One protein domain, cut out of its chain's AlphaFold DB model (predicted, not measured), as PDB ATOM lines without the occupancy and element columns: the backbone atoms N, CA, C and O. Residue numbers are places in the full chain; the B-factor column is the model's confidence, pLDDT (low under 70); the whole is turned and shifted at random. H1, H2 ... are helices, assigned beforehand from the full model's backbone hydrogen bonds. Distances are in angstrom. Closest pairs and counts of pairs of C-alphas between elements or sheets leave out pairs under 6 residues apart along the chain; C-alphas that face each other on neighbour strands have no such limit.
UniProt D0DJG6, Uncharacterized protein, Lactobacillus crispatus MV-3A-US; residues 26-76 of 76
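What this domain is: This is residues 26 to 76 of the 76 residues of an uncharacterized protein of Lactobacillus crispatus MV-3A-US (UniProt D0DJG6). Two separate pairs of helices follow one another along a rod with no shared core: at one end H1 folds back loosely beside the longest helix, H2, as an open hairpin, and at the other end the short H4 folds back on H3. The stretch of residues 53 to 57 joins the two pairs, and residues 33 to 39, at the turn from H1 to H2, stand free. The printed part has 51 residues with four named helices, H1, H2, H3 and H4 in chain order, and no named strand; the class is all helix. It is only just extended, close to loose, with a radius of gyration of the C-alphas of 14.9 A, and its C-alphas span 45 by 20 by 14 A.

How they stand to each other: H2, residues 38 to 52, and H1, residues 26 to 33, form a helical hairpin. They only just touch, with 3 pairs of C-alphas within 8 A; the closest C-alphas are those of Ile 31 and Lys 41, 6.5 A apart. H2 touches H1 with residues 41 to 45 alone. Their lines stand at a shallow tilt of 13 degrees, and they run opposite ways. H3, residues 58 to 67, is apart from H2, though it follows H2 in the chain. H3 touches H4, residues 71 to 75, with 7 pairs of C-alphas within 8 A; the closest C-alphas are those of Leu 61 and Ala 72, 5.0 A apart. H1 is apart from both H3 and H4, and H2 is apart from H4. In H1, H2, H3 and H4 every pair of backbone O i and N i+4 is within hydrogen-bond range.

Where its parts are: H2 has 15 residues and measures 20.7 A from C-alpha 38 at (620.884, 406.447, 504.477) to C-alpha 52 at (636.935, 406.997, 491.433). H1 begins at C-alpha 26, at (632.606, 418.726, 497.246), and is 10.5 A long from first to last C-alpha. H3 is 14.3 A long by the same measure. H4, five residues, ends at C-alpha 75, at (643.062, 393.706, 488.643).

The domain as a whole: The two C-alphas farthest apart are those of Glu 35 and Pro 69, 45.1 A. The printed part runs from residue 26 to residue 76, the chain's last residue, and has no cut. The links from H1 to H2, from H2 to H3 and from H3 to H4 are tight. The mean pLDDT of the printed part of this model is 80.6, and residues 50 to 56 are under 70.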
ATOM      1  N   GLN A  26     633.823 417.905 497.215       81.94
ATOM      2  CA  GLN A  26     632.606 418.726 497.246       81.94
ATOM      3  C   GLN A  26     631.338 417.897 497.005       81.94
ATOM      4  O   GLN A  26     630.312 418.140 497.643       81.94
ATOM      5  N   ILE A  27     631.396 416.909 496.110       82.19
ATOM      6  CA  ILE A  27     630.272 416.007 495.825       82.19
ATOM      7  C   ILE A  27     629.986 415.116 497.043       82.19
ATOM      8  O   ILE A  27     628.828 414.972 497.441       82.19
ATOM      9  N   LEU A  28     631.027 414.569 497.680       81.81
ATOM     10  CA  LEU A  28     630.889 413.762 498.896       81.81
ATOM     11  C   LEU A  28     630.282 414.569 500.056       81.81
ATOM     12  O   LEU A  28     629.354 414.090 500.713       81.81
ATOM     13  N   ASP A  29     630.738 415.806 500.262       84.56
ATOM     14  CA  ASP A  29     630.201 416.719 501.281       84.56
ATOM     15  C   ASP A  29     628.716 417.052 501.036       84.56
ATOM     16  O   ASP A  29     627.903 417.010 501.966       84.56
ATOM     17  N   GLN A  30     628.319 417.285 499.779       85.75
ATOM     18  CA  GLN A  30     626.915 417.512 499.411       85.75
ATOM     19  C   GLN A  30     626.034 416.283 499.665       85.75
ATOM     20  O   GLN A  30     624.937 416.415 500.211       85.75
ATOM     21  N   ILE A  31     626.500 415.079 499.321       84.94
ATOM     22  CA  ILE A  31     625.754 413.834 499.566       84.94
ATOM     23  C   ILE A  31     625.594 413.598 501.069       84.94
ATOM     24  O   ILE A  31     624.517 413.207 501.533       84.94
ATOM     25  N   GLN A  32     626.638 413.874 501.852       83.12
ATOM     26  CA  GLN A  32     626.602 413.719 503.299       83.12
ATOM     27  C   GLN A  32     625.609 414.696 503.947       83.12
ATOM     28  O   GLN A  32     624.829 414.269 504.806       83.12
ATOM     29  N   LYS A  33     625.577 415.957 503.490       88.44
ATOM     30  CA  LYS A  33     624.669 417.017 503.971       88.44
ATOM     31  C   LYS A  33     623.237 416.929 503.436       88.44
ATOM     32  O   LYS A  33     622.345 417.527 504.026       88.44
ATOM     33  N   SER A  34     623.000 416.193 502.353       84.88
ATOM     34  CA  SER A  34     621.665 416.026 501.767       84.88
ATOM     35  C   SER A  34     620.692 415.310 502.720       84.88
ATOM     36  O   SER A  34     621.104 414.455 503.500       84.88
ATOM     37  N   GLU A  35     619.389 415.584 502.647       90.62
ATOM     38  CA  GLU A  35     618.355 414.917 503.469       90.62
ATOM     39  C   GLU A  35     617.952 413.522 502.944       90.62
ATOM     40  O   GLU A  35     616.960 412.936 503.374       90.62
ATOM     41  N   MET A  36     618.733 412.953 502.020       87.81
ATOM     42  CA  MET A  36     618.472 411.631 501.453       87.81
ATOM     43  C   MET A  36     618.483 410.505 502.509       87.81
ATOM     44  O   MET A  36     619.268 410.550 503.469       87.81
ATOM     45  N   PRO A  37     617.693 409.434 502.296       90.56
ATOM     46  CA  PRO A  37     617.758 408.221 503.100       90.56
ATOM     47  C   PRO A  37     619.176 407.639 503.144       90.56
ATOM     48  O   PRO A  37     619.918 407.681 502.161       90.56
ATOM     49  N   LYS A  38     619.549 407.044 504.284       84.06
ATOM     50  CA  LYS A  38     620.884 406.447 504.477       84.06
ATOM     51  C   LYS A  38     621.215 405.378 503.433       84.06
ATOM     52  O   LYS A  38     622.367 405.278 503.027       84.06
ATOM     53  N   GLU A  39     620.220 404.603 503.013       80.19
ATOM     54  CA  GLU A  39     620.373 403.556 502.000       80.19
ATOM     55  C   GLU A  39     620.745 404.150 500.636       80.19
ATOM     56  O   GLU A  39     621.762 403.777 500.058       80.19
ATOM     57  N   THR A  40     620.023 405.188 500.210       82.88
ATOM     58  CA  THR A  40     620.300 405.935 498.976       82.88
ATOM     59  C   THR A  40     621.676 406.602 499.003       82.88
ATOM     60  O   THR A  40     622.419 406.529 498.030       82.88
ATOM     61  N   LYS A  41     622.075 407.205 500.132       83.88
ATOM     62  CA  LYS A  41     623.426 407.779 500.277       83.88
ATOM     63  C   LYS A  41     624.517 406.727 500.100       83.88
ATOM     64  O   LYS A  41     625.526 406.997 499.455       83.88
ATOM     65  N   LYS A  42     624.312 405.537 500.668       80.06
ATOM     66  CA  LYS A  42     625.274 404.435 500.607       80.06
ATOM     67  C   LYS A  42     625.425 403.899 499.183       80.06
ATOM     68  O   LYS A  42     626.544 403.622 498.767       80.06
ATOM     69  N   GLU A  43     624.327 403.813 498.438       81.44
ATOM     70  CA  GLU A  43     624.331 403.404 497.030       81.44
ATOM     71  C   GLU A  43     625.082 404.409 496.144       81.44
ATOM     72  O   GLU A  43     625.963 404.023 495.377       81.44
ATOM     73  N   ILE A  44     624.824 405.711 496.316       82.06
ATOM     74  CA  ILE A  44     625.512 406.768 495.560       82.06
ATOM     75  C   ILE A  44     627.008 406.811 495.903       82.06
ATOM     76  O   ILE A  44     627.839 406.961 495.009       82.06
ATOM     77  N   MET A  45     627.372 406.654 497.181       79.81
ATOM     78  CA  MET A  45     628.775 406.581 497.605       79.81
ATOM     79  C   MET A  45     629.488 405.363 497.014       79.81
ATOM     80  O   MET A  45     630.590 405.512 496.501       79.81
ATOM     81  N   ALA A  46     628.855 404.186 497.026       76.38
ATOM     82  CA  ALA A  46     629.415 402.980 496.417       76.38
ATOM     83  C   ALA A  46     629.602 403.142 494.902       76.38
ATOM     84  O   ALA A  46     630.618 402.728 494.352       76.38
ATOM     85  N   TYR A  47     628.654 403.798 494.230       77.88
ATOM     86  CA  TYR A  47     628.780 404.119 492.815       77.88
ATOM     87  C   TYR A  47     629.953 405.077 492.561       77.88
ATOM     88  O   TYR A  47     630.803 404.790 491.729       77.88
ATOM     89  N   LEU A  48     630.067 406.175 493.312       76.94
ATOM     90  CA  LEU A  48     631.198 407.106 493.196       76.94
ATOM     91  C   LEU A  48     632.546 406.430 493.471       76.94
ATOM     92  O   LEU A  48     633.501 406.652 492.732       76.94
ATOM     93  N   GLU A  49     632.616 405.566 494.483       72.19
ATOM     94  CA  GLU A  49     633.811 404.779 494.795       72.19
ATOM     95  C   GLU A  49     634.157 403.798 493.667       72.19
ATOM     96  O   GLU A  49     635.325 403.601 493.368       72.19
ATOM     97  N   MET A  50     633.171 403.247 492.958       69.38
ATOM     98  CA  MET A  50     633.414 402.383 491.799       69.38
ATOM     99  C   MET A  50     633.971 403.153 490.583       69.38
ATOM    100  O   MET A  50     634.702 402.587 489.776       69.38
ATOM    101  N   TYR A  51     633.649 404.444 490.439       68.81
ATOM    102  CA  TYR A  51     634.152 405.296 489.347       68.81
ATOM    103  C   TYR A  51     635.467 406.022 489.674       68.81
ATOM    104  O   TYR A  51     636.220 406.352 488.754       68.81
ATOM    105  N   SER A  52     635.735 406.289 490.955       64.94
ATOM    106  CA  SER A  52     636.935 406.997 491.433       64.94
ATOM    107  C   SER A  52     637.915 406.100 492.208       64.94
ATOM    108  O   SER A  52     638.999 406.552 492.574       64.94
ATOM    109  N   GLY A  53     637.563 404.840 492.458       64.62
ATOM    110  CA  GLY A  53     638.378 403.855 493.163       64.62
ATOM    111  C   GLY A  53     639.301 403.040 492.250       64.62
ATOM    112  O   GLY A  53     639.281 403.183 491.027       64.62
ATOM    113  N   PRO A  54     640.142 402.171 492.840       66.75
ATOM    114  CA  PRO A  54     641.129 401.380 492.105       66.75
ATOM    115  C   PRO A  54     640.515 400.221 491.308       66.75
ATOM    116  O   PRO A  54     641.200 399.658 490.457       66.75
ATOM    117  N   ILE A  55     639.256 399.855 491.585       67.94
ATOM    118  CA  ILE A  55     638.566 398.731 490.945       67.94
ATOM    119  C   ILE A  55     637.814 399.241 489.704       67.94
ATOM    120  O   ILE A  55     636.878 400.025 489.852       67.94
ATOM    121  N   PRO A  56     638.182 398.809 488.484       68.06
ATOM    122  CA  PRO A  56     637.516 399.234 487.257       68.06
ATOM    123  C   PRO A  56     636.101 398.663 487.121       68.06
ATOM    124  O   PRO A  56     635.796 397.581 487.620       68.06
ATOM    125  N   LEU A  57     635.256 399.355 486.353       74.88
ATOM    126  CA  LEU A  57     633.906 398.893 486.014       74.88
ATOM    127  C   LEU A  57     633.919 397.525 485.304       74.88
ATOM    128  O   LEU A  57     634.853 397.249 484.541       74.88
ATOM    129  N   PRO A  58     632.857 396.707 485.445       77.38
ATOM    130  CA  PRO A  58     632.756 395.406 484.781       77.38
ATOM    131  C   PRO A  58     632.985 395.453 483.262       77.38
ATOM    132  O   PRO A  58     633.711 394.615 482.732       77.38
ATOM    133  N   ASP A  59     632.450 396.460 482.565       78.19
ATOM    134  CA  ASP A  59     632.652 396.636 481.117       78.19
ATOM    135  C   ASP A  59     634.127 396.875 480.747       78.19
ATOM    136  O   ASP A  59     634.616 396.414 479.714       78.19
ATOM    137  N   ILE A  60     634.865 397.571 481.616       76.94
ATOM    138  CA  ILE A  60     636.299 397.825 481.446       76.94
ATOM    139  C   ILE A  60     637.085 396.533 481.702       76.94
ATOM    140  O   ILE A  60     637.970 396.187 480.917       76.94
ATOM    141  N   LEU A  61     636.736 395.792 482.759       79.94
ATOM    142  CA  LEU A  61     637.319 394.482 483.068       79.94
ATOM    143  C   LEU A  61     637.112 393.485 481.919       79.94
ATOM    144  O   LEU A  61     638.036 392.754 481.563       79.94
ATOM    145  N   GLU A  62     635.940 393.493 481.283       83.25
ATOM    146  CA  GLU A  62     635.665 392.677 480.098       83.25
ATOM    147  C   GLU A  62     636.576 393.061 478.921       83.25
ATOM    148  O   GLU A  62     637.119 392.188 478.239       83.25
ATOM    149  N   GLY A  63     636.807 394.360 478.711       83.62
ATOM    150  CA  GLY A  63     637.782 394.861 477.743       83.62
ATOM    151  C   GLY A  63     639.195 394.331 478.001       83.62
ATOM    152  O   GLY A  63     639.834 393.810 477.084       83.62
ATOM    153  N   TYR A  64     639.665 394.379 479.251       85.38
ATOM    154  CA  TYR A  64     640.961 393.810 479.632       85.38
ATOM    155  C   TYR A  64     641.024 392.303 479.408       85.38
ATOM    156  O   TYR A  64     642.000 391.827 478.840       85.38
ATOM    157  N   GLN A  65     639.981 391.561 479.780       88.31
ATOM    158  CA  GLN A  65     639.912 390.115 479.571       88.31
ATOM    159  C   GLN A  65     639.967 389.735 478.082       88.31
ATOM    160  O   GLN A  65     640.566 388.720 477.727       88.31
ATOM    161  N   LYS A  66     639.345 390.542 477.211       89.44
ATOM    162  CA  LYS A  66     639.362 390.355 475.751       89.44
ATOM    163  C   LYS A  66     640.735 390.636 475.140       89.44
ATOM    164  O   LYS A  66     641.132 389.937 474.213       89.44
ATOM    165  N   LEU A  67     641.447 391.648 475.638       91.00
ATOM    166  CA  LEU A  67     642.787 392.005 475.157       91.00
ATOM    167  C   LEU A  67     643.871 391.073 475.711       91.00
ATOM    168  O   LEU A  67     644.794 390.690 474.994       91.00
ATOM    169  N   TYR A  68     643.744 390.705 476.983       89.56
ATOM    170  CA  TYR A  68     644.705 389.922 477.743       89.56
ATOM    171  C   TYR A  68     643.959 388.864 478.570       89.56
ATOM    172  O   TYR A  68     643.293 389.192 479.559       89.56
ATOM    173  N   PRO A  69     644.074 387.576 478.211       89.88
ATOM    174  CA  PRO A  69     643.433 386.506 478.961       89.88
ATOM    175  C   PRO A  69     643.863 386.516 480.435       89.88
ATOM    176  O   PRO A  69     645.052 386.451 480.733       89.88
ATOM    177  N   ASN A  70     642.887 386.539 481.345       86.38
ATOM    178  CA  ASN A  70     643.039 386.616 482.807       86.38
ATOM    179  C   ASN A  70     643.402 387.992 483.381       86.38
ATOM    180  O   ASN A  70     643.469 388.108 484.600       86.38
ATOM    181  N   ALA A  71     643.553 389.043 482.573       84.50
ATOM    182  CA  ALA A  71     643.882 390.365 483.108       84.50
ATOM    183  C   ALA A  71     642.818 390.911 484.070       84.50
ATOM    184  O   ALA A  71     643.170 391.545 485.054       84.50
ATOM    185  N   ALA A  72     641.532 390.607 483.857       82.88
ATOM    186  CA  ALA A  72     640.477 391.016 484.786       82.88
ATOM    187  C   ALA A  72     640.663 390.441 486.203       82.88
ATOM    188  O   ALA A  72     640.284 391.095 487.165       82.88
ATOM    189  N   LYS A  73     641.256 389.243 486.330       82.88
ATOM    190  CA  LYS A  73     641.528 388.594 487.624       82.88
ATOM    191  C   LYS A  73     642.740 389.178 488.341       82.88
ATOM    192  O   LYS A  73     642.788 389.109 489.553       82.88
ATOM    193  N   GLU A  74     643.701 389.719 487.601       84.00
ATOM    194  CA  GLU A  74     644.905 390.346 488.169       84.00
ATOM    195  C   GLU A  74     644.634 391.778 488.664       84.00
ATOM    196  O   GLU A  74     645.463 392.374 489.347       84.00
ATOM    197  N   ILE A  75     643.489 392.350 488.282       75.62
ATOM    198  CA  ILE A  75     643.062 393.706 488.643       75.62
ATOM    199  C   ILE A  75     642.274 393.730 489.968       75.62
ATOM    200  O   ILE A  75     642.224 394.780 490.611       75.62
ATOM    201  N   ILE A  76     641.661 392.606 490.369       73.12
ATOM    202  CA  ILE A  76     640.758 392.496 491.531       73.12
ATOM    203  C   ILE A  76     641.297 391.583 492.630       73.12
ATOM    204  O   ILE A  76     642.019 390.617 492.305       73.12
TER     205      ILE A  76